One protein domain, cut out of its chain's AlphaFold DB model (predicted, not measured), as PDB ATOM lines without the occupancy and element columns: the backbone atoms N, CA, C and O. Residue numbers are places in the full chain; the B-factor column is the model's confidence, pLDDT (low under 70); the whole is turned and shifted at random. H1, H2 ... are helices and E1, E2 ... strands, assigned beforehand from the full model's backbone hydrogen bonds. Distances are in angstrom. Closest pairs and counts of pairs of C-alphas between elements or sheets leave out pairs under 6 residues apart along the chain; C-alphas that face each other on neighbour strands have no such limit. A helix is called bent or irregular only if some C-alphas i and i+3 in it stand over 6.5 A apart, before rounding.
ATOM      1  N   ALA A  13     -44.704 -14.297   7.675       70.94
ATOM      2  CA  ALA A  13     -43.490 -15.081   7.521       70.94
ATOM      3  C   ALA A  13     -43.795 -16.507   7.983       70.94
ATOM      4  O   ALA A  13     -44.195 -16.717   9.129       70.94
ATOM      5  N   ARG A  14     -43.593 -17.480   7.098       81.50
ATOM      6  CA  ARG A  14     -43.701 -18.900   7.416       81.50
ATOM      7  C   ARG A  14     -42.301 -19.473   7.573       81.50
ATOM      8  O   ARG A  14     -41.442 -19.245   6.722       81.50
ATOM      9  N   GLU A  15     -42.056 -20.196   8.658       86.06
ATOM     10  CA  GLU A  15     -40.835 -20.992   8.782       86.06
ATOM     11  C   GLU A  15     -40.984 -22.280   7.984       86.06
ATOM     12  O   GLU A  15     -41.960 -23.001   8.167       86.06
ATOM     13  N   ILE A  16     -40.011 -22.559   7.115       83.94
ATOM     14  CA  ILE A  16     -39.906 -23.827   6.388       83.94
ATOM     15  C   ILE A  16     -38.478 -24.321   6.493       83.94
ATOM     16  O   ILE A  16     -37.538 -23.630   6.088       83.94
ATOM     17  N   GLY A  17     -38.295 -25.502   7.080       83.12
ATOM     18  CA  GLY A  17     -36.967 -26.033   7.366       83.12
ATOM     19  C   GLY A  17     -36.134 -25.098   8.254       83.12
ATOM     20  O   GLY A  17     -34.919 -25.014   8.082       83.12
ATOM     21  N   GLY A  18     -36.788 -24.341   9.148       87.06
ATOM     22  CA  GLY A  18     -36.156 -23.325  10.001       87.06
ATOM     23  C   GLY A  18     -35.710 -22.054   9.266       87.06
ATOM     24  O   GLY A  18     -34.906 -21.286   9.796       87.06
ATOM     25  N   VAL A  19     -36.181 -21.835   8.034       89.69
ATOM     26  CA  VAL A  19     -35.902 -20.625   7.255       89.69
ATOM     27  C   VAL A  19     -37.179 -19.792   7.142       89.69
ATOM     28  O   VAL A  19     -38.178 -20.301   6.633       89.69
ATOM     29  N   PRO A  20     -37.175 -18.519   7.575       90.38
ATOM     30  CA  PRO A  20     -38.331 -17.652   7.415       90.38
ATOM     31  C   PRO A  20     -38.449 -17.239   5.949       90.38
ATOM     32  O   PRO A  20     -37.553 -16.581   5.419       90.38
ATOM     33  N   ILE A  21     -39.555 -17.605   5.311       90.56
ATOM     34  CA  ILE A  21     -39.914 -17.151   3.970       90.56
ATOM     35  C   ILE A  21     -41.235 -16.387   4.016       90.56
ATOM     36  O   ILE A  21     -42.111 -16.663   4.835       90.56
ATOM     37  N   PHE A  22     -41.393 -15.415   3.129       90.25
ATOM     38  CA  PHE A  22     -42.677 -14.763   2.922       90.25
ATOM     39  C   PHE A  22     -43.634 -15.695   2.177       90.25
ATOM     40  O   PHE A  22     -43.264 -16.258   1.141       90.25
ATOM     41  N   ARG A  23     -44.880 -15.792   2.656       87.88
ATOM     42  CA  ARG A  23     -45.988 -16.361   1.888       87.88
ATOM     43  C   ARG A  23     -47.154 -15.374   1.781       87.88
ATOM     44  O   ARG A  23     -47.498 -14.730   2.772       87.88
ATOM     45  N   PRO A  24     -47.778 -15.266   0.595       89.19
ATOM     46  CA  PRO A  24     -49.056 -14.589   0.439       89.19
ATOM     47  C   PRO A  24     -50.111 -15.177   1.384       89.19
ATOM     48  O   PRO A  24     -50.130 -16.380   1.631       89.19
ATOM     49  N   SER A  25     -51.010 -14.330   1.884       84.88
ATOM     50  CA  SER A  25     -52.142 -14.799   2.689       84.88
ATOM     51  C   SER A  25     -53.130 -15.621   1.853       84.88
ATOM     52  O   SER A  25     -53.373 -15.312   0.682       84.88
ATOM     53  N   GLU A  26     -53.797 -16.595   2.483       86.38
ATOM     54  CA  GLU A  26     -54.849 -17.407   1.844       86.38
ATOM     55  C   GLU A  26     -55.964 -16.540   1.239       86.38
ATOM     56  O   GLU A  26     -56.520 -16.848   0.185       86.38
ATOM     57  N   ALA A  27     -56.275 -15.404   1.873       89.75
ATOM     58  CA  ALA A  27     -57.250 -14.447   1.361       89.75
ATOM     59  C   ALA A  27     -56.818 -13.840   0.014       89.75
ATOM     60  O   ALA A  27     -57.653 -13.674  -0.882       89.75
ATOM     61  N   CYS A  28     -55.525 -13.529  -0.147       91.75
ATOM     62  CA  CYS A  28     -54.972 -13.040  -1.408       91.75
ATOM     63  C   CYS A  28     -54.919 -14.148  -2.464       91.75
ATOM     64  O   CYS A  28     -55.304 -13.896  -3.605       91.75
ATOM     65  N   GLU A  29     -54.528 -15.370  -2.090       91.19
ATOM     66  CA  GLU A  29     -54.556 -16.531  -2.992       91.19
ATOM     67  C   GLU A  29     -55.975 -16.785  -3.511       91.19
ATOM     68  O   GLU A  29     -56.208 -16.790  -4.722       91.19
ATOM     69  N   ALA A  30     -56.967 -16.853  -2.620       91.62
ATOM     70  CA  ALA A  30     -58.369 -17.031  -2.990       91.62
ATOM     71  C   ALA A  30     -58.926 -15.867  -3.829       91.62
ATOM     72  O   ALA A  30     -59.821 -16.068  -4.655       91.62
ATOM     73  N   PHE A  31     -58.455 -14.636  -3.615       94.00
ATOM     74  CA  PHE A  31     -58.817 -13.488  -4.449       94.00
ATOM     75  C   PHE A  31     -58.269 -13.636  -5.872       94.00
ATOM     76  O   PHE A  31     -59.052 -13.620  -6.823       94.00
ATOM     77  N   VAL A  32     -56.952 -13.822  -6.013       95.00
ATOM     78  CA  VAL A  32     -56.277 -13.956  -7.313       95.00
ATOM     79  C   VAL A  32     -56.871 -15.117  -8.095       95.00
ATOM     80  O   VAL A  32     -57.242 -14.972  -9.260       95.00
ATOM     81  N   TYR A  33     -57.030 -16.253  -7.428       93.69
ATOM     82  CA  TYR A  33     -57.493 -17.474  -8.052       93.69
ATOM     83  C   TYR A  33     -58.937 -17.351  -8.565       93.69
ATOM     84  O   TYR A  33     -59.226 -17.705  -9.709       93.69
ATOM     85  N   ARG A  34     -59.848 -16.757  -7.775       94.62
ATOM     86  CA  ARG A  34     -61.222 -16.464  -8.229       94.62
ATOM     87  C   ARG A  34     -61.255 -15.466  -9.382       94.62
ATOM     88  O   ARG A  34     -62.057 -15.644 -10.295       94.62
ATOM     89  N   HIS A  35     -60.405 -14.439  -9.342       94.88
ATOM     90  CA  HIS A  35     -60.312 -13.435 -10.402       94.88
ATOM     91  C   HIS A  35     -59.895 -14.063 -11.733       94.88
ATOM     92  O   HIS A  35     -60.587 -13.891 -12.733       94.88
ATOM     93  N   VAL A  36     -58.813 -14.844 -11.745       96.12
ATOM     94  CA  VAL A  36     -58.332 -15.510 -12.968       96.12
ATOM     95  C   VAL A  36     -59.340 -16.543 -13.465       96.12
ATOM     96  O   VAL A  36     -59.658 -16.562 -14.654       96.12
ATOM     97  N   LYS A  37     -59.923 -17.335 -12.555       95.94
ATOM     98  CA  LYS A  37     -60.979 -18.299 -12.884       95.94
ATOM     99  C   LYS A  37     -62.147 -17.638 -13.607       95.94
ATOM    100  O   LYS A  37     -62.556 -18.109 -14.664       95.94
ATOM    101  N   ALA A  38     -62.688 -16.554 -13.049       95.06
ATOM    102  CA  ALA A  38     -63.835 -15.861 -13.630       95.06
ATOM    103  C   ALA A  38     -63.555 -15.441 -15.080       95.06
ATOM    104  O   ALA A  38     -64.352 -15.736 -15.964       95.06
ATOM    105  N   ARG A  39     -62.379 -14.859 -15.335       95.19
ATOM    106  CA  ARG A  39     -61.974 -14.403 -16.674       95.19
ATOM    107  C   ARG A  39     -61.736 -15.538 -17.659       95.19
ATOM    108  O   ARG A  39     -61.995 -15.375 -18.848       95.19
ATOM    109  N   LEU A  40     -61.269 -16.692 -17.184       95.88
ATOM    110  CA  LEU A  40     -61.124 -17.862 -18.041       95.88
ATOM    111  C   LEU A  40     -62.491 -18.383 -18.501       95.88
ATOM    112  O   LEU A  40     -62.696 -18.624 -19.690       95.88
ATOM    113  N   PHE A  41     -63.444 -18.502 -17.575       96.81
ATOM    114  CA  PHE A  41     -64.783 -19.023 -17.869       96.81
ATOM    115  C   PHE A  41     -65.704 -18.025 -18.592       96.81
ATOM    116  O   PHE A  41     -66.774 -18.409 -19.056       96.81
ATOM    117  N   GLU A  42     -65.283 -16.770 -18.767       95.81
ATOM    118  CA  GLU A  42     -65.899 -15.848 -19.736       95.81
ATOM    119  C   GLU A  42     -65.644 -16.280 -21.192       95.81
ATOM    120  O   GLU A  42     -66.423 -15.941 -22.081       95.81
ATOM    121  N   GLN A  43     -64.560 -17.023 -21.443       96.31
ATOM    122  CA  GLN A  43     -64.098 -17.375 -22.791       96.31
ATOM    123  C   GLN A  43     -64.208 -18.873 -23.100       96.31
ATOM    124  O   GLN A  43     -64.349 -19.252 -24.264       96.31
ATOM    125  N   TYR A  44     -64.147 -19.727 -22.076       96.88
ATOM    126  CA  TYR A  44     -64.093 -21.180 -22.226       96.88
ATOM    127  C   TYR A  44     -65.132 -21.864 -21.338       96.88
ATOM    128  O   TYR A  44     -65.305 -21.511 -20.176       96.88
ATOM    129  N   ALA A  45     -65.820 -22.869 -21.877       96.56
ATOM    130  CA  ALA A  45     -66.771 -23.667 -21.108       96.56
ATOM    131  C   ALA A  45     -66.055 -24.736 -20.266       96.56
ATOM    132  O   ALA A  45     -64.950 -25.170 -20.601       96.56
ATOM    133  N   SER A  46     -66.703 -25.221 -19.207       97.44
ATOM    134  CA  SER A  46     -66.262 -26.460 -18.554       97.44
ATOM    135  C   SER A  46     -66.281 -27.624 -19.549       97.44
ATOM    136  O   SER A  46     -67.153 -27.693 -20.419       97.44
ATOM    137  N   GLY A  47     -65.339 -28.550 -19.413       96.56
ATOM    138  CA  GLY A  47     -65.244 -29.719 -20.279       96.56
ATOM    139  C   GLY A  47     -63.823 -30.235 -20.444       96.56
ATOM    140  O   GLY A  47     -62.883 -29.770 -19.802       96.56
ATOM    141  N   THR A  48     -63.680 -31.224 -21.323       97.19
ATOM    142  CA  THR A  48     -62.389 -31.819 -21.672       97.19
ATOM    143  C   THR A  48     -61.901 -31.283 -23.011       97.19
ATOM    144  O   THR A  48     -62.631 -31.299 -24.001       97.19
ATOM    145  N   TYR A  49     -60.646 -30.856 -23.032       95.38
ATOM    146  CA  TYR A  49     -59.948 -30.279 -24.168       95.38
ATOM    147  C   TYR A  49     -58.751 -31.158 -24.527       95.38
ATOM    148  O   TYR A  49     -57.883 -31.394 -23.686       95.38
ATOM    149  N   THR A  50     -58.710 -31.640 -25.769       93.94
ATOM    150  CA  THR A  50     -57.637 -32.517 -26.271       93.94
ATOM    151  C   THR A  50     -56.875 -31.942 -27.464       93.94
ATOM    152  O   THR A  50     -55.794 -32.418 -27.795       93.94
ATOM    153  N   ASP A  51     -57.405 -30.898 -28.109       91.94
ATOM    154  CA  ASP A  51     -56.686 -30.172 -29.156       91.94
ATOM    155  C   ASP A  51     -55.583 -29.307 -28.533       91.94
ATOM    156  O   ASP A  51     -55.878 -28.354 -27.805       91.94
ATOM    157  N   ILE A  52     -54.319 -29.602 -28.855       88.94
ATOM    158  CA  ILE A  52     -53.149 -28.860 -28.360       88.94
ATOM    159  C   ILE A  52     -53.299 -27.366 -28.647       88.94
ATOM    160  O   ILE A  52     -53.057 -26.548 -27.764       88.94
ATOM    161  N   ALA A  53     -53.764 -26.985 -29.842       89.50
ATOM    162  CA  ALA A  53     -53.906 -25.573 -30.186       89.50
ATOM    163  C   ALA A  53     -54.948 -24.868 -29.298       89.50
ATOM    164  O   ALA A  53     -54.768 -23.704 -28.930       89.50
ATOM    165  N   GLN A  54     -56.035 -25.553 -28.939       92.88
ATOM    166  CA  GLN A  54     -57.032 -25.048 -28.000       92.88
ATOM    167  C   GLN A  54     -56.500 -24.980 -26.569       92.88
ATOM    168  O   GLN A  54     -56.690 -23.955 -25.917       92.88
ATOM    169  N   VAL A  55     -55.793 -26.011 -26.102       92.06
ATOM    170  CA  VAL A  55     -55.174 -26.014 -24.768       92.06
ATOM    171  C   VAL A  55     -54.157 -24.881 -24.635       92.06
ATOM    172  O   VAL A  55     -54.208 -24.136 -23.658       92.06
ATOM    173  N   THR A  56     -53.316 -24.652 -25.645       89.44
ATOM    174  CA  THR A  56     -52.388 -23.512 -25.683       89.44
ATOM    175  C   THR A  56     -53.119 -22.175 -25.565       89.44
ATOM    176  O   THR A  56     -52.688 -21.311 -24.804       89.44
ATOM    177  N   ARG A  57     -54.247 -21.984 -26.267       92.56
ATOM    178  CA  ARG A  57     -55.046 -20.749 -26.140       92.56
ATOM    179  C   ARG A  57     -55.594 -20.556 -24.723       92.56
ATOM    180  O   ARG A  57     -55.572 -19.436 -24.223       92.56
ATOM    181  N   ILE A  58     -56.031 -21.632 -24.066       95.00
ATOM    182  CA  ILE A  58     -56.520 -21.591 -22.678       95.00
ATOM    183  C   ILE A  58     -55.383 -21.243 -21.705       95.00
ATOM    184  O   ILE A  58     -55.561 -20.402 -20.823       95.00
ATOM    185  N   VAL A  59     -54.207 -21.857 -21.870       93.06
ATOM    186  CA  VAL A  59     -53.008 -21.556 -21.067       93.06
ATOM    187  C   VAL A  59     -52.595 -20.093 -21.242       93.06
ATOM    188  O   VAL A  59     -52.365 -19.402 -20.251       93.06
ATOM    189  N   ASN A  60     -52.579 -19.590 -22.477       92.50
ATOM    190  CA  ASN A  60     -52.251 -18.193 -22.762       92.50
ATOM    191  C   ASN A  60     -53.281 -17.220 -22.165       92.50
ATOM    192  O   ASN A  60     -52.889 -16.197 -21.617       92.50
ATOM    193  N   ALA A  61     -54.576 -17.550 -22.180       94.81
ATOM    194  CA  ALA A  61     -55.605 -16.712 -21.557       94.81
ATOM    195  C   ALA A  61     -55.437 -16.602 -20.026       94.81
ATOM    196  O   ALA A  61     -55.651 -15.532 -19.444       94.81
ATOM    197  N   GLN A  62     -55.018 -17.684 -19.358       95.25
ATOM    198  CA  GLN A  62     -54.632 -17.619 -17.943       95.25
ATOM    199  C   GLN A  62     -53.374 -16.783 -17.745       95.25
ATOM    200  O   GLN A  62     -53.358 -15.914 -16.875       95.25
ATOM    201  N   PHE A  63     -52.350 -17.003 -18.574       95.12
ATOM    202  CA  PHE A  63     -51.105 -16.243 -18.522       95.12
ATOM    203  C   PHE A  63     -51.380 -14.737 -18.628       95.12
ATOM    204  O   PHE A  63     -50.964 -13.968 -17.767       95.12
ATOM    205  N   GLU A  64     -52.169 -14.311 -19.613       95.81
ATOM    206  CA  GLU A  64     -52.579 -12.913 -19.781       95.81
ATOM    207  C   GLU A  64     -53.336 -12.370 -18.560       95.81
ATOM    208  O   GLU A  64     -53.151 -11.217 -18.175       95.81
ATOM    209  N   SER A  65     -54.171 -13.190 -17.917       96.62
ATOM    210  CA  SER A  65     -54.911 -12.781 -16.718       96.62
ATOM    211  C   SER A  65     -53.987 -12.515 -15.524       96.62
ATOM    212  O   SER A  65     -54.197 -11.535 -14.804       96.62
ATOM    213  N   TYR A  66     -52.954 -13.340 -15.330       97.06
ATOM    214  CA  TYR A  66     -51.936 -13.111 -14.301       97.06
ATOM    215  C   TYR A  66     -51.010 -11.939 -14.644       97.06
ATOM    216  O   TYR A  66     -50.702 -11.136 -13.762       97.06
ATOM    217  N   ASP A  67     -50.613 -11.779 -15.909       95.19
ATOM    218  CA  ASP A  67     -49.812 -10.623 -16.326       95.19
ATOM    219  C   ASP A  67     -50.573  -9.319 -16.063       95.19
ATOM    220  O   ASP A  67     -50.037  -8.399 -15.453       95.19
ATOM    221  N   GLN A  68     -51.868  -9.259 -16.378       95.44
ATOM    222  CA  GLN A  68     -52.696  -8.089 -16.069       95.44
ATOM    223  C   GLN A  68     -52.749  -7.765 -14.568       95.44
ATOM    224  O   GLN A  68     -52.771  -6.586 -14.205       95.44
ATOM    225  N   LEU A  69     -52.734  -8.776 -13.687       96.00
ATOM    226  CA  LEU A  69     -52.604  -8.553 -12.245       96.00
ATOM    227  C   LEU A  69     -51.240  -7.941 -11.899       96.00
ATOM    228  O   LEU A  69     -51.200  -6.950 -11.169       96.00
ATOM    229  N   LEU A  70     -50.136  -8.443 -12.465       93.38
ATOM    230  CA  LEU A  70     -48.818  -7.824 -12.274       93.38
ATOM    231  C   LEU A  70     -48.814  -6.360 -12.720       93.38
ATOM    232  O   LEU A  70     -48.397  -5.484 -11.964       93.38
ATOM    233  N   GLN A  71     -49.321  -6.077 -13.919       91.06
ATOM    234  CA  GLN A  71     -49.384  -4.718 -14.463       91.06
ATOM    235  C   GLN A  71     -50.169  -3.766 -13.549       91.06
ATOM    236  O   GLN A  71     -49.755  -2.621 -13.362       91.06
ATOM    237  N   ALA A  72     -51.276  -4.239 -12.968       91.81
ATOM    238  CA  ALA A  72     -52.167  -3.440 -12.131       91.81
ATOM    239  C   ALA A  72     -51.645  -3.208 -10.702       91.81
ATOM    240  O   ALA A  72     -51.957  -2.177 -10.101       91.81
ATOM    241  N   TYR A  73     -50.889  -4.156 -10.141       92.44
ATOM    242  CA  TYR A  73     -50.438  -4.097  -8.747       92.44
ATOM    243  C   TYR A  73     -48.983  -3.659  -8.583       92.44
ATOM    244  O   TYR A  73     -48.651  -3.105  -7.538       92.44
ATOM    245  N   LEU A  74     -48.133  -3.803  -9.604       90.12
ATOM    246  CA  LEU A  74     -46.732  -3.372  -9.522       90.12
ATOM    247  C   LEU A  74     -46.573  -1.873  -9.207       90.12
ATOM    248  O   LEU A  74     -45.722  -1.540  -8.393       90.12
ATOM    249  N   PRO A  75     -47.409  -0.955  -9.739       87.75
ATOM    250  CA  PRO A  75     -47.326   0.463  -9.381       87.75
ATOM    251  C   PRO A  75     -47.720   0.792  -7.929       87.75
ATOM    252  O   PRO A  75     -47.588   1.943  -7.519       87.75
ATOM    253  N   LYS A  76     -48.260  -0.173  -7.170       88.81
ATOM    254  CA  LYS A  76     -48.775   0.037  -5.805       88.81
ATOM    255  C   LYS A  76     -47.747  -0.245  -4.709       88.81
ATOM    256  O   LYS A  76     -48.061  -0.043  -3.541       88.81
ATOM    257  N   VAL A  77     -46.552  -0.709  -5.067       87.56
ATOM    258  CA  VAL A  77     -45.461  -0.975  -4.118       87.56
ATOM    259  C   VAL A  77     -44.357   0.070  -4.266       87.56
ATOM    260  O   VAL A  77     -44.156   0.632  -5.345       87.56
ATOM    261  N   ASP A  78     -43.622   0.338  -3.187       86.12
ATOM    262  CA  ASP A  78     -42.374   1.092  -3.295       86.12
ATOM    263  C   ASP A  78     -41.319   0.218  -3.985       86.12
ATOM    264  O   ASP A  78     -40.973  -0.855  -3.501       86.12
ATOM    265  N   HIS A  79     -40.819   0.650  -5.143       86.06
ATOM    266  CA  HIS A  79     -39.920  -0.174  -5.956       86.06
ATOM    267  C   HIS A  79     -38.583  -0.480  -5.263       86.06
ATOM    268  O   HIS A  79     -38.025  -1.557  -5.479       86.06
ATOM    269  N   LEU A  80     -38.045   0.450  -4.465       84.75
ATOM    270  CA  LEU A  80     -36.738   0.279  -3.829       84.75
ATOM    271  C   LEU A  80     -36.847  -0.688  -2.650       84.75
ATOM    272  O   LEU A  80     -36.066  -1.639  -2.561       84.75
ATOM    273  N   GLU A  81     -37.838  -0.474  -1.786       86.50
ATOM    274  CA  GLU A  81     -38.135  -1.383  -0.679       86.50
ATOM    275  C   GLU A  81     -38.529  -2.766  -1.208       86.50
ATOM    276  O   GLU A  81     -38.071  -3.783  -0.685       86.50
ATOM    277  N   PHE A  82     -39.287  -2.816  -2.307       89.81
ATOM    278  CA  PHE A  82     -39.676  -4.073  -2.930       89.81
ATOM    279  C   PHE A  82     -38.484  -4.838  -3.514       89.81
ATOM    280  O   PHE A  82     -38.387  -6.042  -3.295       89.81
ATOM    281  N   ILE A  83     -37.533  -4.181  -4.190       91.06
ATOM    282  CA  ILE A  83     -36.301  -4.850  -4.653       91.06
ATOM    283  C   ILE A  83     -35.507  -5.407  -3.468       91.06
ATOM    284  O   ILE A  83     -35.078  -6.561  -3.516       91.06
ATOM    285  N   ALA A  84     -35.315  -4.617  -2.408       90.94
ATOM    286  CA  ALA A  84     -34.590  -5.070  -1.223       90.94
ATOM    287  C   ALA A  84     -35.262  -6.304  -0.596       90.94
ATOM    288  O   ALA A  84     -34.593  -7.292  -0.282       90.94
ATOM    289  N   PHE A  85     -36.593  -6.276  -0.503       92.00
ATOM    290  CA  PHE A  85     -37.403  -7.402  -0.061       92.00
ATOM    291  C   PHE A  85     -37.251  -8.632  -0.972       92.00
ATOM    292  O   PHE A  85     -37.002  -9.731  -0.478       92.00
ATOM    293  N   LEU A  86     -37.335  -8.470  -2.296       93.75
ATOM    294  CA  LEU A  86     -37.189  -9.568  -3.258       93.75
ATOM    295  C   LEU A  86     -35.810 -10.231  -3.168       93.75
ATOM    296  O   LEU A  86     -35.730 -11.458  -3.201       93.75
ATOM    297  N   ILE A  87     -34.734  -9.452  -3.023       94.12
ATOM    298  CA  ILE A  87     -33.370  -9.981  -2.843       94.12
ATOM    299  C   ILE A  87     -33.296 -10.832  -1.573       94.12
ATOM    300  O   ILE A  87     -32.794 -11.956  -1.611       94.12
ATOM    301  N   GLN A  88     -33.846 -10.332  -0.464       93.50
ATOM    302  CA  GLN A  88     -33.908 -11.086   0.785       93.50
ATOM    303  C   GLN A  88     -34.682 -12.401   0.613       93.50
ATOM    304  O   GLN A  88     -34.191 -13.456   1.018       93.50
ATOM    305  N   GLN A  89     -35.863 -12.357  -0.012       93.06
ATOM    306  CA  GLN A  89     -36.673 -13.554  -0.248       93.06
ATOM    307  C   GLN A  89     -35.968 -14.546  -1.176       93.06
ATOM    308  O   GLN A  89     -35.998 -15.747  -0.926       93.06
ATOM    309  N   TYR A  90     -35.270 -14.078  -2.210       94.19
ATOM    310  CA  TYR A  90     -34.521 -14.950  -3.114       94.19
ATOM    311  C   TYR A  90     -33.447 -15.768  -2.383       94.19
ATOM    312  O   TYR A  90     -33.320 -16.974  -2.621       94.19
ATOM    313  N   GLU A  91     -32.707 -15.126  -1.475       93.06
ATOM    314  CA  GLU A  91     -31.707 -15.779  -0.626       93.06
ATOM    315  C   GLU A  91     -32.359 -16.753   0.365       93.06
ATOM    316  O   GLU A  91     -31.925 -17.902   0.474       93.06
ATOM    317  N   GLN A  92     -33.440 -16.346   1.039       92.75
ATOM    318  CA  GLN A  92     -34.169 -17.199   1.988       92.75
ATOM    319  C   GLN A  92     -34.735 -18.453   1.309       92.75
ATOM    320  O   GLN A  92     -34.509 -19.568   1.778       92.75
ATOM    321  N   TYR A  93     -35.364 -18.312   0.144       92.38
ATOM    322  CA  TYR A  93     -35.798 -19.461  -0.649       92.38
ATOM    323  C   TYR A  93     -34.619 -20.332  -1.116       92.38
ATOM    324  O   TYR A  93     -34.761 -21.547  -1.235       92.38
ATOM    325  N   GLY A  94     -33.442 -19.753  -1.374       90.62
ATOM    326  CA  GLY A  94     -32.220 -20.514  -1.651       90.62
ATOM    327  C   GLY A  94     -31.760 -21.353  -0.454       90.62
ATOM    328  O   GLY A  94     -31.412 -22.523  -0.613       90.62
ATOM    329  N   LEU A  95     -31.806 -20.787   0.753       90.38
ATOM    330  CA  LEU A  95     -31.486 -21.499   1.991       90.38
ATOM    331  C   LEU A  95     -32.482 -22.627   2.269       90.38
ATOM    332  O   LEU A  95     -32.051 -23.753   2.511       90.38
ATOM    333  N   ALA A  96     -33.784 -22.360   2.163       90.31
ATOM    334  CA  ALA A  96     -34.815 -23.383   2.319       90.31
ATOM    335  C   ALA A  96     -34.648 -24.500   1.272       90.31
ATOM    336  O   ALA A  96     -34.658 -25.679   1.619       90.31
ATOM    337  N   HIS A  97     -34.332 -24.163   0.014       88.56
ATOM    338  CA  HIS A  97     -34.021 -25.164  -1.010       88.56
ATOM    339  C   HIS A  97     -32.852 -26.075  -0.612       88.56
ATOM    340  O   HIS A  97     -32.919 -27.286  -0.812       88.56
ATOM    341  N   ASN A  98     -31.801 -25.523  -0.003       86.44
ATOM    342  CA  ASN A  98     -30.671 -26.317   0.482       86.44
ATOM    343  C   ASN A  98     -31.071 -27.264   1.625       86.44
ATOM    344  O   ASN A  98     -30.542 -28.373   1.706       86.44
ATOM    345  N   VAL A  99     -31.986 -26.851   2.512       87.25
ATOM    346  CA  VAL A  99     -32.527 -27.719   3.578       87.25
ATOM    347  C   VAL A  99     -33.323 -28.873   2.963       87.25
ATOM    348  O   VAL A  99     -33.091 -30.031   3.319       87.25
ATOM    349  N   PHE A 100     -34.173 -28.573   1.978       86.75
ATOM    350  CA  PHE A 100     -34.943 -29.562   1.223       86.75
ATOM    351  C   PHE A 100     -34.038 -30.577   0.509       86.75
ATOM    352  O   PHE A 100     -34.181 -31.784   0.694       86.75
ATOM    353  N   GLN A 101     -33.039 -30.103  -0.244       84.00
ATOM    354  CA  GLN A 101     -32.084 -30.955  -0.967       84.00
ATOM    355  C   GLN A 101     -31.302 -31.904  -0.049       84.00
ATOM    356  O   GLN A 101     -30.877 -32.977  -0.474       84.00
ATOM    357  N   ARG A 102     -31.088 -31.514   1.211       83.94
ATOM    358  CA  ARG A 102     -30.389 -32.334   2.208       83.94
ATOM    359  C   ARG A 102     -31.296 -33.352   2.901       83.94
ATOM    360  O   ARG A 102     -30.762 -34.183   3.625       83.94
ATOM    361  N   GLY A 103     -32.610 -33.307   2.672       82.69
ATOM    362  CA  GLY A 103     -33.584 -34.161   3.355       82.69
ATOM    363  C   GLY A 103     -33.798 -33.779   4.822       82.69
ATOM    364  O   GLY A 103     -34.086 -34.646   5.634       82.69
ATOM    365  N   ASN A 104     -33.613 -32.499   5.164       86.62
ATOM    366  CA  ASN A 104     -33.689 -31.998   6.540       86.62
ATOM    367  C   ASN A 104     -34.987 -31.211   6.831       86.62
ATOM    368  O   ASN A 104     -35.033 -30.473   7.813       86.62
ATOM    369  N   MET A 105     -36.005 -31.304   5.969       87.94
ATOM    370  CA  MET A 105     -37.337 -30.728   6.219       87.94
ATOM    371  C   MET A 105     -38.227 -31.728   6.963       87.94
ATOM    372  O   MET A 105     -37.990 -32.932   6.890       87.94
ATOM    373  N   SER A 106     -39.234 -31.228   7.686       88.50
ATOM    374  CA  SER A 106     -40.338 -32.070   8.162       88.50
ATOM    375  C   SER A 106     -41.212 -32.515   6.985       88.50
ATOM    376  O   SER A 106     -41.173 -31.895   5.923       88.50
ATOM    377  N   ASP A 107     -42.021 -33.557   7.181       87.69
ATOM    378  CA  ASP A 107     -42.935 -34.047   6.140       87.69
ATOM    379  C   ASP A 107     -43.935 -32.957   5.703       87.69
ATOM    380  O   ASP A 107     -44.128 -32.746   4.506       87.69
ATOM    381  N   ASP A 108     -44.484 -32.197   6.659       86.75
ATOM    382  CA  ASP A 108     -45.403 -31.078   6.391       86.75
ATOM    383  C   ASP A 108     -44.723 -29.954   5.585       86.75
ATOM    384  O   ASP A 108     -45.299 -29.411   4.639       86.75
ATOM    385  N   ASP A 109     -43.482 -29.602   5.943       88.06
ATOM    386  CA  ASP A 109     -42.700 -28.594   5.220       88.06
ATOM    387  C   ASP A 109     -42.328 -29.083   3.819       88.06
ATOM    388  O   ASP A 109     -42.295 -28.293   2.879       88.06
ATOM    389  N   GLU A 110     -42.049 -30.377   3.667       86.50
ATOM    390  CA  GLU A 110     -41.718 -30.993   2.389       86.50
ATOM    391  C   GLU A 110     -42.923 -31.015   1.439       86.50
ATOM    392  O   GLU A 110     -42.777 -30.625   0.276       86.50
ATOM    393  N   GLU A 111     -44.102 -31.432   1.907       85.06
ATOM    394  CA  GLU A 111     -45.339 -31.402   1.115       85.06
ATOM    395  C   GLU A 111     -45.624 -29.981   0.624       85.06
ATOM    396  O   GLU A 111     -45.815 -29.729  -0.572       85.06
ATOM    397  N   LEU A 112     -45.544 -29.028   1.549       81.00
ATOM    398  CA  LEU A 112     -45.730 -27.622   1.260       81.00
ATOM    399  C   LEU A 112     -44.689 -27.106   0.256       81.00
ATOM    400  O   LEU A 112     -45.049 -26.476  -0.739       81.00
ATOM    401  N   TRP A 113     -43.405 -27.389   0.473       86.62
ATOM    402  CA  TRP A 113     -42.317 -26.953  -0.400       86.62
ATOM    403  C   TRP A 113     -42.486 -27.483  -1.825       86.62
ATOM    404  O   TRP A 113     -42.303 -26.744  -2.795       86.62
ATOM    405  N   ARG A 114     -42.898 -28.746  -1.977       82.44
ATOM    406  CA  ARG A 114     -43.147 -29.361  -3.290       82.44
ATOM    407  C   ARG A 114     -44.286 -28.689  -4.055       82.44
ATOM    408  O   ARG A 114     -44.218 -28.650  -5.280       82.44
ATOM    409  N   SER A 115     -45.282 -28.139  -3.361       77.62
ATOM    410  CA  SER A 115     -46.463 -27.549  -4.006       77.62
ATOM    411  C   SER A 115     -46.184 -26.251  -4.779       77.62
ATOM    412  O   SER A 115     -46.785 -26.042  -5.829       77.62
ATOM    413  N   TYR A 116     -45.246 -25.403  -4.331       74.31
ATOM    414  CA  TYR A 116     -44.994 -24.097  -4.974       74.31
ATOM    415  C   TYR A 116     -43.516 -23.749  -5.202       74.31
ATOM    416  O   TYR A 116     -43.195 -22.969  -6.106       74.31
ATOM    417  N   ALA A 117     -42.582 -24.301  -4.419       75.50
ATOM    418  CA  ALA A 117     -41.236 -23.730  -4.319       75.50
ATOM    419  C   ALA A 117     -40.415 -23.855  -5.608       75.50
ATOM    420  O   ALA A 117     -39.470 -23.087  -5.817       75.50
ATOM    421  N   MET A 118     -40.791 -24.783  -6.495       72.75
ATOM    422  CA  MET A 118     -40.162 -24.931  -7.809       72.75
ATOM    423  C   MET A 118     -40.265 -23.654  -8.652       72.75
ATOM    424  O   MET A 118     -39.339 -23.331  -9.401       72.75
ATOM    425  N   ASN A 119     -41.362 -22.906  -8.500       85.50
ATOM    426  CA  ASN A 119     -41.648 -21.725  -9.308       85.50
ATOM    427  C   ASN A 119     -41.314 -20.422  -8.572       85.50
ATOM    428  O   ASN A 119     -40.941 -19.448  -9.225       85.50
ATOM    429  N   SER A 120     -41.327 -20.405  -7.234       89.25
ATOM    430  CA  SER A 120     -41.109 -19.192  -6.428       89.25
ATOM    431  C   SER A 120     -39.796 -18.471  -6.699       89.25
ATOM    432  O   SER A 120     -39.806 -17.273  -6.954       89.25
ATOM    433  N   ARG A 121     -38.645 -19.161  -6.717       91.31
ATOM    434  CA  ARG A 121     -37.349 -18.478  -6.954       91.31
ATOM    435  C   ARG A 121     -37.268 -17.842  -8.340       91.31
ATOM    436  O   ARG A 121     -36.690 -16.768  -8.497       91.31
ATOM    437  N   ARG A 122     -37.849 -18.503  -9.344       91.75
ATOM    438  CA  ARG A 122     -37.951 -17.974 -10.708       91.75
ATOM    439  C   ARG A 122     -38.942 -16.811 -10.770       91.75
ATOM    440  O   ARG A 122     -38.626 -15.815 -11.409       91.75
ATOM    441  N   GLY A 123     -40.066 -16.895 -10.057       94.62
ATOM    442  CA  GLY A 123     -41.045 -15.812  -9.927       94.62
ATOM    443  C   GLY A 123     -40.443 -14.568  -9.271       94.62
ATOM    444  O   GLY A 123     -40.570 -13.469  -9.797       94.62
ATOM    445  N   ILE A 124     -39.677 -14.743  -8.190       95.19
ATOM    446  CA  ILE A 124     -38.945 -13.660  -7.518       95.19
ATOM    447  C   ILE A 124     -37.935 -13.009  -8.478       95.19
ATOM    448  O   ILE A 124     -37.893 -11.784  -8.582       95.19
ATOM    449  N   LYS A 125     -37.152 -13.805  -9.222       95.00
ATOM    450  CA  LYS A 125     -36.218 -13.287 -10.238       95.00
ATOM    451  C   LYS A 125     -36.950 -12.493 -11.321       95.00
ATOM    452  O   LYS A 125     -36.513 -11.402 -11.670       95.00
ATOM    453  N   TYR A 126     -38.079 -13.010 -11.802       94.50
ATOM    454  CA  TYR A 126     -38.915 -12.333 -12.789       94.50
ATOM    455  C   TYR A 126     -39.444 -10.988 -12.270       94.50
ATOM    456  O   TYR A 126     -39.356  -9.982 -12.971       94.50
ATOM    457  N   LEU A 127     -39.904 -10.921 -11.016       94.81
ATOM    458  CA  LEU A 127     -40.310  -9.660 -10.388       94.81
ATOM    459  C   LEU A 127     -39.149  -8.664 -10.298       94.81
ATOM    460  O   LEU A 127     -39.334  -7.497 -10.637       94.81
ATOM    461  N   MET A 128     -37.948  -9.107  -9.904       94.06
ATOM    462  CA  MET A 128     -36.769  -8.230  -9.891       94.06
ATOM    463  C   MET A 128     -36.473  -7.672 -11.287       94.06
ATOM    464  O   MET A 128     -36.250  -6.470 -11.433       94.06
ATOM    465  N   GLU A 129     -36.505  -8.527 -12.314       93.00
ATOM    466  CA  GLU A 129     -36.292  -8.137 -13.710       93.00
ATOM    467  C   GLU A 129     -37.336  -7.110 -14.163       93.00
ATOM    468  O   GLU A 129     -36.968  -6.097 -14.755       93.00
ATOM    469  N   LEU A 130     -38.613  -7.313 -13.825       90.44
ATOM    470  CA  LEU A 130     -39.695  -6.383 -14.153       90.44
ATOM    471  C   LEU A 130     -39.514  -5.010 -13.504       90.44
ATOM    472  O   LEU A 130     -39.683  -3.992 -14.181       90.44
ATOM    473  N   VAL A 131     -39.166  -4.961 -12.214       89.19
ATOM    474  CA  VAL A 131     -38.932  -3.685 -11.521       89.19
ATOM    475  C   VAL A 131     -37.720  -2.971 -12.125       89.19
ATOM    476  O   VAL A 131     -37.789  -1.771 -12.392       89.19
ATOM    477  N   CYS A 132     -36.638  -3.702 -12.420       87.38
ATOM    478  CA  CYS A 132     -35.454  -3.139 -13.072       87.38
ATOM    479  C   CYS A 132     -35.766  -2.609 -14.481       87.38
ATOM    480  O   CYS A 132     -35.348  -1.505 -14.829       87.38
ATOM    481  N   ALA A 133     -36.515  -3.371 -15.285       86.94
ATOM    482  CA  ALA A 133     -36.811  -3.047 -16.678       86.94
ATOM    483  C   ALA A 133     -37.699  -1.806 -16.831       86.94
ATOM    484  O   ALA A 133     -37.533  -1.045 -17.784       86.94
ATOM    485  N   ARG A 134     -38.629  -1.572 -15.898       78.31
ATOM    486  CA  ARG A 134     -39.487  -0.376 -15.920       78.31
ATOM    487  C   ARG A 134     -38.765   0.902 -15.514       78.31
ATOM    488  O   ARG A 134     -39.265   1.990 -15.793       78.31
ATOM    489  N   GLY A 135     -37.599   0.774 -14.887       67.00
ATOM    490  CA  GLY A 135     -36.880   1.893 -14.307       67.00
ATOM    491  C   GLY A 135     -37.584   2.460 -13.072       67.00
ATOM    492  O   GLY A 135     -38.787   2.301 -12.846       67.00
ATOM    493  N   TRP A 136     -36.810   3.138 -12.233       66.44
ATOM    494  CA  TRP A 136     -37.353   3.867 -11.096       66.44
ATOM    495  C   TRP A 136     -37.881   5.219 -11.575       66.44
ATOM    496  O   TRP A 136     -37.100   6.084 -11.964       66.44
ATOM    497  N   SER A 137     -39.202   5.412 -11.564       56.59
ATOM    498  CA  SER A 137     -39.800   6.679 -12.005       56.59
ATOM    499  C   SER A 137     -39.899   7.746 -10.910       56.59
ATOM    500  O   SER A 137     -40.312   8.854 -11.225       56.59
ATOM    501  N   GLY A 138     -39.484   7.452  -9.669       50.34
ATOM    502  CA  GLY A 138     -39.522   8.387  -8.539       50.34
ATOM    503  C   GLY A 138     -40.944   8.803  -8.132       50.34
ATOM    504  O   GLY A 138     -41.699   9.356  -8.921       50.34
ATOM    505  N   GLY A 139     -41.313   8.571  -6.872       57.47
ATOM    506  CA  GLY A 139     -42.597   9.020  -6.327       57.47
ATOM    507  C   GLY A 139     -43.786   8.186  -6.797       57.47
ATOM    508  O   GLY A 139     -44.605   8.635  -7.594       57.47
ATOM    509  N   THR A 140     -43.926   6.978  -6.261       56.97
ATOM    510  CA  THR A 140     -45.239   6.340  -6.201       56.97
ATOM    511  C   THR A 140     -45.984   6.941  -5.016       56.97
ATOM    512  O   THR A 140     -45.442   7.087  -3.922       56.97
ATOM    513  N   ASN A 141     -47.231   7.356  -5.236       57.59
ATOM    514  CA  ASN A 141     -48.164   7.640  -4.153       57.59
ATOM    515  C   ASN A 141     -48.508   6.275  -3.551       57.59
ATOM    516  O   ASN A 141     -49.475   5.634  -3.963       57.59
ATOM    517  N   VAL A 142     -47.588   5.757  -2.736       66.88
ATOM    518  CA  VAL A 142     -47.681   4.409  -2.195       66.88
ATOM    519  C   VAL A 142     -48.920   4.404  -1.311       66.88
ATOM    520  O   VAL A 142     -49.081   5.293  -0.472       66.88
ATOM    521  N   GLY A 143     -49.839   3.477  -1.581       73.38
ATOM    522  CA  GLY A 143     -51.090   3.376  -0.839       73.38
ATOM    523  C   GLY A 143     -50.851   3.170   0.658       73.38
ATOM    524  O   GLY A 143     -49.722   3.142   1.156       73.38
ATOM    525  N   THR A 144     -51.931   2.982   1.398       85.62
ATOM    526  CA  THR A 144     -51.860   2.516   2.785       85.62
ATOM    527  C   THR A 144     -50.997   1.254   2.910       85.62
ATOM    528  O   THR A 144     -50.840   0.496   1.954       85.62
ATOM    529  N   LEU A 145     -50.444   1.007   4.102       82.44
ATOM    530  CA  LEU A 145     -49.643  -0.195   4.365       82.44
ATOM    531  C   LEU A 145     -50.389  -1.474   3.945       82.44
ATOM    532  O   LEU A 145     -49.811  -2.338   3.303       82.44
ATOM    533  N   GLU A 146     -51.686  -1.550   4.234       85.00
ATOM    534  CA  GLU A 146     -52.543  -2.678   3.855       85.00
ATOM    535  C   GLU A 146     -52.605  -2.882   2.330       85.00
ATOM    536  O   GLU A 146     -52.441  -3.997   1.839       85.00
ATOM    537  N   GLU A 147     -52.762  -1.803   1.556       87.44
ATOM    538  CA  GLU A 147     -52.765  -1.869   0.088       87.44
ATOM    539  C   GLU A 147     -51.412  -2.321  -0.473       87.44
ATOM    540  O   GLU A 147     -51.368  -3.026  -1.485       87.44
ATOM    541  N   GLN A 148     -50.315  -1.941   0.184       86.75
ATOM    542  CA  GLN A 148     -48.972  -2.379  -0.187       86.75
ATOM    543  C   GLN A 148     -48.774  -3.866   0.105       86.75
ATOM    544  O   GLN A 148     -48.338  -4.604  -0.775       86.75
ATOM    545  N   GLU A 149     -49.133  -4.332   1.302       87.38
ATOM    546  CA  GLU A 149     -49.020  -5.744   1.685       87.38
ATOM    547  C   GLU A 149     -49.894  -6.648   0.799       87.38
ATOM    548  O   GLU A 149     -49.468  -7.727   0.364       87.38
ATOM    549  N   GLN A 150     -51.095  -6.179   0.452       90.62
ATOM    550  CA  GLN A 150     -51.962  -6.848  -0.511       90.62
ATOM    551  C   GLN A 150     -51.326  -6.886  -1.907       90.62
ATOM    552  O   GLN A 150     -51.331  -7.933  -2.559       90.62
ATOM    553  N   ALA A 151     -50.764  -5.767  -2.376       92.25
ATOM    554  CA  ALA A 151     -50.093  -5.713  -3.670       92.25
ATOM    555  C   ALA A 151     -48.897  -6.666  -3.728       92.25
ATOM    556  O   ALA A 151     -48.787  -7.427  -4.686       92.25
ATOM    557  N   LEU A 152     -48.063  -6.699  -2.686       92.44
ATOM    558  CA  LEU A 152     -46.945  -7.637  -2.556       92.44
ATOM    559  C   LEU A 152     -47.405  -9.092  -2.682       92.44
ATOM    560  O   LEU A 152     -46.841  -9.852  -3.470       92.44
ATOM    561  N   SER A 153     -48.464  -9.460  -1.956       93.12
ATOM    562  CA  SER A 153     -49.040 -10.808  -1.998       93.12
ATOM    563  C   SER A 153     -49.506 -11.180  -3.407       93.12
ATOM    564  O   SER A 153     -49.141 -12.232  -3.926       93.12
ATOM    565  N   ILE A 154     -50.265 -10.297  -4.062       95.12
ATOM    566  CA  ILE A 154     -50.786 -10.529  -5.417       95.12
ATOM    567  C   ILE A 154     -49.653 -10.627  -6.442       95.12
ATOM    568  O   ILE A 154     -49.704 -11.489  -7.319       95.12
ATOM    569  N   LEU A 155     -48.622  -9.785  -6.321       95.00
ATOM    570  CA  LEU A 155     -47.447  -9.817  -7.191       95.00
ATOM    571  C   LEU A 155     -46.702 -11.151  -7.089       95.00
ATOM    572  O   LEU A 155     -46.343 -11.723  -8.116       95.00
ATOM    573  N   PHE A 156     -46.506 -11.663  -5.870       93.69
ATOM    574  CA  PHE A 156     -45.871 -12.964  -5.646       93.69
ATOM    575  C   PHE A 156     -46.675 -14.107  -6.268       93.69
ATOM    576  O   PHE A 156     -46.113 -14.881  -7.040       93.69
ATOM    577  N   ILE A 157     -47.984 -14.169  -5.998       94.06
ATOM    578  CA  ILE A 157     -48.864 -15.217  -6.546       94.06
ATOM    579  C   ILE A 157     -48.846 -15.171  -8.075       94.06
ATOM    580  O   ILE A 157     -48.616 -16.181  -8.732       94.06
ATOM    581  N   ALA A 158     -49.051 -13.987  -8.661       96.00
ATOM    582  CA  ALA A 158     -49.100 -13.848 -10.111       96.00
ATOM    583  C   ALA A 158     -47.766 -14.224 -10.772       96.00
ATOM    584  O   ALA A 158     -47.768 -14.885 -11.806       96.00
ATOM    585  N   ALA A 159     -46.628 -13.858 -10.177       95.56
ATOM    586  CA  ALA A 159     -45.320 -14.236 -10.703       95.56
ATOM    587  C   ALA A 159     -45.053 -15.749 -10.611       95.56
ATOM    588  O   ALA A 159     -44.501 -16.324 -11.550       95.56
ATOM    589  N   GLU A 160     -45.448 -16.397  -9.511       93.62
ATOM    590  CA  GLU A 160     -45.355 -17.854  -9.345       93.62
ATOM    591  C   GLU A 160     -46.174 -18.591 -10.409       93.62
ATOM    592  O   GLU A 160     -45.658 -19.488 -11.083       93.62
ATOM    593  N   GLU A 161     -47.416 -18.159 -10.617       93.75
ATOM    594  CA  GLU A 161     -48.327 -18.761 -11.590       93.75
ATOM    595  C   GLU A 161     -47.896 -18.510 -13.037       93.75
ATOM    596  O   GLU A 161     -47.946 -19.418 -13.864       93.75
ATOM    597  N   LEU A 162     -47.377 -17.322 -13.362       94.75
ATOM    598  CA  LEU A 162     -46.824 -17.045 -14.693       94.75
ATOM    599  C   LEU A 162     -45.647 -17.957 -15.023       94.75
ATOM    600  O   LEU A 162     -45.569 -18.486 -16.132       94.75
ATOM    601  N   VAL A 163     -44.744 -18.174 -14.063       92.44
ATOM    602  CA  VAL A 163     -43.634 -19.117 -14.239       92.44
ATOM    603  C   VAL A 163     -44.161 -20.540 -14.391       92.44
ATOM    604  O   VAL A 163     -43.704 -21.252 -15.285       92.44
ATOM    605  N   SER A 164     -45.128 -20.946 -13.564       90.06
ATOM    606  CA  SER A 164     -45.775 -22.259 -13.650       90.06
ATOM    607  C   SER A 164     -46.359 -22.502 -15.045       90.06
ATOM    608  O   SER A 164     -46.013 -23.477 -15.714       90.06
ATOM    609  N   LEU A 165     -47.170 -21.562 -15.541       91.56
ATOM    610  CA  LEU A 165     -47.795 -21.623 -16.862       91.56
ATOM    611  C   LEU A 165     -46.768 -21.590 -17.997       91.56
ATOM    612  O   LEU A 165     -46.912 -22.340 -18.958       91.56
ATOM    613  N   TYR A 166     -45.719 -20.771 -17.888       90.00
ATOM    614  CA  TYR A 166     -44.632 -20.729 -18.871       90.00
ATOM    615  C   TYR A 166     -43.918 -22.083 -18.981       90.00
ATOM    616  O   TYR A 166     -43.716 -22.595 -20.084       90.00
ATOM    617  N   MET A 167     -43.579 -22.691 -17.841       84.31
ATOM    618  CA  MET A 167     -42.919 -23.997 -17.794       84.31
ATOM    619  C   MET A 167     -43.817 -25.102 -18.360       84.31
ATOM    620  O   MET A 167     -43.357 -25.911 -19.168       84.31
ATOM    621  N   ARG A 168     -45.104 -25.102 -17.986       83.56
ATOM    622  CA  ARG A 168     -46.114 -26.043 -18.492       83.56
ATOM    623  C   ARG A 168     -46.323 -25.896 -19.995       83.56
ATOM    624  O   ARG A 168     -46.249 -26.881 -20.717       83.56
ATOM    625  N   SER A 169     -46.489 -24.669 -20.486       84.44
ATOM    626  CA  SER A 169     -46.651 -24.379 -21.917       84.44
ATOM    627  C   SER A 169     -45.459 -24.883 -22.738       84.44
ATOM    628  O   SER A 169     -45.639 -25.572 -23.743       84.44
ATOM    629  N   GLY A 170     -44.232 -24.624 -22.269       80.44
ATOM    630  CA  GLY A 170     -43.021 -25.146 -22.903       80.44
ATOM    631  C   GLY A 170     -43.014 -26.675 -22.987       80.44
ATOM    632  O   GLY A 170     -42.695 -27.229 -24.038       80.44
ATOM    633  N   PHE A 171     -43.424 -27.358 -21.914       81.00
ATOM    634  CA  PHE A 171     -43.542 -28.817 -21.881       81.00
ATOM    635  C   PHE A 171     -44.613 -29.336 -22.854       81.00
ATOM    636  O   PHE A 171     -44.330 -30.231 -23.651       81.00
ATOM    637  N   TYR A 172     -45.797 -28.718 -22.870       83.06
ATOM    638  CA  TYR A 172     -46.912 -29.110 -23.740       83.06
ATOM    639  C   TYR A 172     -46.571 -29.007 -25.224       83.06
ATOM    640  O   TYR A 172     -47.016 -29.830 -26.013       83.06
ATOM    641  N   HIS A 173     -45.758 -28.021 -25.605       75.06
ATOM    642  CA  HIS A 173     -45.356 -27.828 -26.994       75.06
ATOM    643  C   HIS A 173     -44.218 -28.733 -27.465       75.06
ATOM    644  O   HIS A 173     -44.071 -28.928 -28.669       75.06
ATOM    645  N   THR A 174     -43.375 -29.223 -26.554       73.94
ATOM    646  CA  THR A 174     -42.104 -29.867 -26.928       73.94
ATOM    647  C   THR A 174     -42.051 -31.358 -26.634       73.94
ATOM    648  O   THR A 174     -41.306 -32.061 -27.310       73.94
ATOM    649  N   MET A 175     -42.812 -31.835 -25.646       72.44
ATOM    650  CA  MET A 175     -42.656 -33.187 -25.096       72.44
ATOM    651  C   MET A 175     -43.920 -34.047 -25.165       72.44
ATOM    652  O   MET A 175     -43.832 -35.245 -24.906       72.44
ATOM    653  N   LEU A 176     -45.085 -33.466 -25.470       78.44
ATOM    654  CA  LEU A 176     -46.355 -34.189 -25.478       78.44
ATOM    655  C   LEU A 176     -46.897 -34.362 -26.897       78.44
ATOM    656  O   LEU A 176     -47.160 -33.382 -27.591       78.44
ATOM    657  N   ASP A 177     -47.128 -35.617 -27.282       79.38
ATOM    658  CA  ASP A 177     -47.858 -35.972 -28.507       79.38
ATOM    659  C   ASP A 177     -49.379 -35.822 -28.323       79.38
ATOM    660  O   ASP A 177     -50.110 -35.520 -29.266       79.38
ATOM    661  N   GLU A 178     -49.859 -36.008 -27.089       84.94
ATOM    662  CA  GLU A 178     -51.263 -35.900 -26.706       84.94
ATOM    663  C   GLU A 178     -51.394 -35.130 -25.388       84.94
ATOM    664  O   GLU A 178     -50.605 -35.311 -24.457       84.94
ATOM    665  N   ILE A 179     -52.426 -34.290 -25.292       89.56
ATOM    666  CA  ILE A 179     -52.744 -33.522 -24.088       89.56
ATOM    667  C   ILE A 179     -54.212 -33.709 -23.724       89.56
ATOM    668  O   ILE A 179     -55.075 -33.778 -24.600       89.56
ATOM    669  N   LYS A 180     -54.506 -33.788 -22.427       92.19
ATOM    670  CA  LYS A 180     -55.876 -33.807 -21.918       92.19
ATOM    671  C   LYS A 180     -56.008 -32.816 -20.774       92.19
ATOM    672  O   LYS A 180     -55.546 -33.063 -19.665       92.19
ATOM    673  N   LEU A 181     -56.656 -31.697 -21.075       92.94
ATOM    674  CA  LEU A 181     -57.013 -30.660 -20.118       92.94
ATOM    675  C   LEU A 181     -58.483 -30.819 -19.716       92.94
ATOM    676  O   LEU A 181     -59.360 -30.882 -20.576       92.94
ATOM    677  N   VAL A 182     -58.764 -30.824 -18.419       95.44
ATOM    678  CA  VAL A 182     -60.112 -30.757 -17.852       95.44
ATOM    679  C   VAL A 182     -60.298 -29.392 -17.193       95.44
ATOM    680  O   VAL A 182     -59.540 -29.023 -16.295       95.44
ATOM    681  N   LEU A 183     -61.305 -28.648 -17.657       95.94
ATOM    682  CA  LEU A 183     -61.777 -27.423 -17.015       95.94
ATOM    683  C   LEU A 183     -63.073 -27.687 -16.255       95.94
ATOM    684  O   LEU A 183     -64.051 -28.130 -16.862       95.94
ATOM    685  N   ASP A 184     -63.110 -27.335 -14.971       94.62
ATOM    686  CA  ASP A 184     -64.323 -27.431 -14.157       94.62
ATOM    687  C   ASP A 184     -64.581 -26.153 -13.344       94.62
ATOM    688  O   ASP A 184     -63.937 -25.867 -12.336       94.62
ATOM    689  N   GLN A 185     -65.573 -25.370 -13.773       94.81
ATOM    690  CA  GLN A 185     -65.977 -24.147 -13.079       94.81
ATOM    691  C   GLN A 185     -66.518 -24.395 -11.660       94.81
ATOM    692  O   GLN A 185     -66.551 -23.461 -10.857       94.81
ATOM    693  N   SER A 186     -66.949 -25.606 -11.316       91.75
ATOM    694  CA  SER A 186     -67.486 -25.911  -9.988       91.75
ATOM    695  C   SER A 186     -66.394 -26.144  -8.937       91.75
ATOM    696  O   SER A 186     -66.608 -25.833  -7.765       91.75
ATOM    697  N   GLU A 187     -65.204 -26.585  -9.345       90.75
ATOM    698  CA  GLU A 187     -64.103 -26.908  -8.433       90.75
ATOM    699  C   GLU A 187     -63.265 -25.683  -8.074       90.75
ATOM    700  O   GLU A 187     -63.132 -24.762  -8.879       90.75
ATOM    701  N   PHE A 188     -62.665 -25.648  -6.876       86.56
ATOM    702  CA  PHE A 188     -61.651 -24.629  -6.596       86.56
ATOM    703  C   PHE A 188     -60.487 -24.836  -7.556       86.56
ATOM    704  O   PHE A 188     -60.323 -24.011  -8.433       86.56
ATOM    705  N   VAL A 189     -59.781 -25.964  -7.517       87.75
ATOM    706  CA  VAL A 189     -58.777 -26.273  -8.543       87.75
ATOM    707  C   VAL A 189     -59.493 -26.600  -9.858       87.75
ATOM    708  O   VAL A 189     -59.993 -27.699 -10.012       87.75
ATOM    709  N   TYR A 190     -59.602 -25.644 -10.783       92.06
ATOM    710  CA  TYR A 190     -60.418 -25.791 -12.003       92.06
ATOM    711  C   TYR A 190     -59.624 -26.195 -13.248       92.06
ATOM    712  O   TYR A 190     -60.227 -26.376 -14.303       92.06
ATOM    713  N   PHE A 191     -58.292 -26.240 -13.169       92.25
ATOM    714  CA  PHE A 191     -57.397 -26.401 -14.317       92.25
ATOM    715  C   PHE A 191     -56.506 -27.633 -14.141       92.25
ATOM    716  O   PHE A 191     -55.442 -27.551 -13.523       92.25
ATOM    717  N   HIS A 192     -56.924 -28.763 -14.712       91.31
ATOM    718  CA  HIS A 192     -56.242 -30.050 -14.542       91.31
ATOM    719  C   HIS A 192     -55.722 -30.585 -15.868       91.31
ATOM    720  O   HIS A 192     -56.502 -30.802 -16.791       91.31
ATOM    721  N   VAL A 193     -54.417 -30.836 -15.968       88.31
ATOM    722  CA  VAL A 193     -53.821 -31.501 -17.134       88.31
ATOM    723  C   VAL A 193     -53.331 -32.875 -16.701       88.31
ATOM    724  O   VAL A 193     -52.443 -32.971 -15.857       88.31
ATOM    725  N   ASP A 194     -53.899 -33.936 -17.276       86.38
ATOM    726  CA  ASP A 194     -53.628 -35.323 -16.858       86.38
ATOM    727  C   ASP A 194     -52.126 -35.659 -16.930       86.38
ATOM    728  O   ASP A 194     -51.581 -36.367 -16.081       86.38
ATOM    729  N   GLN A 195     -51.435 -35.116 -17.934       83.31
ATOM    730  CA  GLN A 195     -50.017 -35.370 -18.172       83.31
ATOM    731  C   GLN A 195     -49.098 -34.748 -17.107       83.31
ATOM    732  O   GLN A 195     -48.006 -35.279 -16.885       83.31
ATOM    733  N   ASP A 196     -49.542 -33.707 -16.392       79.38
ATOM    734  CA  ASP A 196     -48.761 -33.103 -15.303       79.38
ATOM    735  C   ASP A 196     -48.552 -34.095 -14.147       79.38
ATOM    736  O   ASP A 196     -47.508 -34.080 -13.498       79.38
TER     737      ASP A 196
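AT A GLANCE: This is residues 13 to 196 of the 233 residues of an uncharacterized protein of Paraburkholderia sp. RP-4-7 (UniProt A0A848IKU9). Two pairs of helices, H2 with H5 and H3 with H4b, each side by side and running opposite ways, cross where H4b packs on residues 155 to 164 of H5. H1 packs on the first pair; at one end of that pair the small sheet E3 E4 E5 lies near residues 52 to 62 of H2, and the hairpin E1 E2 packs on H3, with H4a, the other arm of the bent helix H4, close to the last part of H3. The printed part has 184 residues with five named helices and five named strands, in the order E1 E2 H1 E3 H2 H3 H4 H5 E4 E5; the sheets, E3 E4 E5 and E1 E2, are antiparallel. The class is mostly helix, and the whole is compact, with a radius of gyration of the C-alphas of 17.4 A and spans of 45 by 43 by 30 A.

HOW THE PARTS SIT: In the larger sheet, E4, residues 181 to 183, is the inner strand, with E3, residues 47 to 49, and E5, residues 191 to 193, as edge strands. E3 and E4 are antiparallel, with N 49 and O 181 2.8 A apart; E4 and E5 are an antiparallel hairpin, with N 182 and O 192 2.8 A apart. H2, residues 52 to 76, is on this sheet at a height of 14.6 A, over E4 and E5 and slantwise to the strands, at 45 degrees to E5 on the local plane; this makes two layers, a helix on one face of a sheet. The hub is H5, residues 145 to 174, touching three other helices. It touches H2 at a shallow tilt of 23 degrees, opposite ways, the closest C-alphas being those of Tyr 66 and Ala 158, 5.1 A apart. H1, residues 26 to 41, touches H5 with residues 28 to 32 alone, at a steep tilt of 50 degrees, the closest C-alphas being those of Cys 28 and Ile 154, 6.3 A. H1 touches H2 with residues 36 to 40 alone, closest at the C-alphas of Val 36 and Ser 65, 5.8 A. By its hydrogen bonds H4, residues 107 to 134, was assigned as one helix, but it is bent: C-alphas 115 and 118 are 7.8 A apart, and its arms H4a, residues 107 to 115, and H4b, residues 118 to 134, stand at a steep tilt of 48 degrees. H4b touches H5 at 67 degrees, a steep tilt only just short of about perpendicular, with the C-alphas of Gly 123 and Ala 159 closest at 4.6 A. H3, residues 79 to 101, touches H4b at a shallow tilt of 20 degrees, opposite ways, closest at the C-alphas of Tyr 90 and Arg 121, 5.9 A. The helix packing is part aligned, part crossed: of the five pairs of helices that touch, two are at a shallow tilt. H3 and H4a are close but not clearly touching. E1, residues 13 to 16, and E2, residues 19 to 23, are an antiparallel hairpin, with N 14 and O 21 2.8 A apart; the closest C-alphas of E2 and H3 are those of Val 19 and Ala 96, 5.8 A. Every O i to N i+4 pair is within hydrogen-bond range in H1, H3, H4a and H5, against 19 of 21 in H2 and 12 of 13 in H4b.

IN THESE COORDINATES: E1 begins at C-alpha 13, (-43.490, -15.081, 7.521), and E2 ends at residue 23. H1 is 22.1 A long, H2 36.9 A, H3 32.2 A and H4b 25.9 A. H5, the longest helix, runs 43.8 A from C-alpha 145 at (-49.643, -0.195, 4.365) to C-alpha 174 at (-42.104, -29.867, -26.928). E3, E4 and E5 have three residues each, and E5 ends at C-alpha 193, (-53.821, -31.501, -17.134). H2 is only just irregular, with C-alphas 72 and 75 6.8 A apart, and H4b is irregular, with C-alphas 118 and 121 7.1 A apart.

THE WHOLE: The two C-alphas farthest apart are those of Gly 139 and Asp 177, 50.4 A. The printed part has no cut and no long link; the links H4 to H5, H5 to E4 and E4 to E5 are short, and the others are tight. The mean pLDDT of the printed part is 88.3, and residues 135 to 142, in the link from H4 to H5, are under 70.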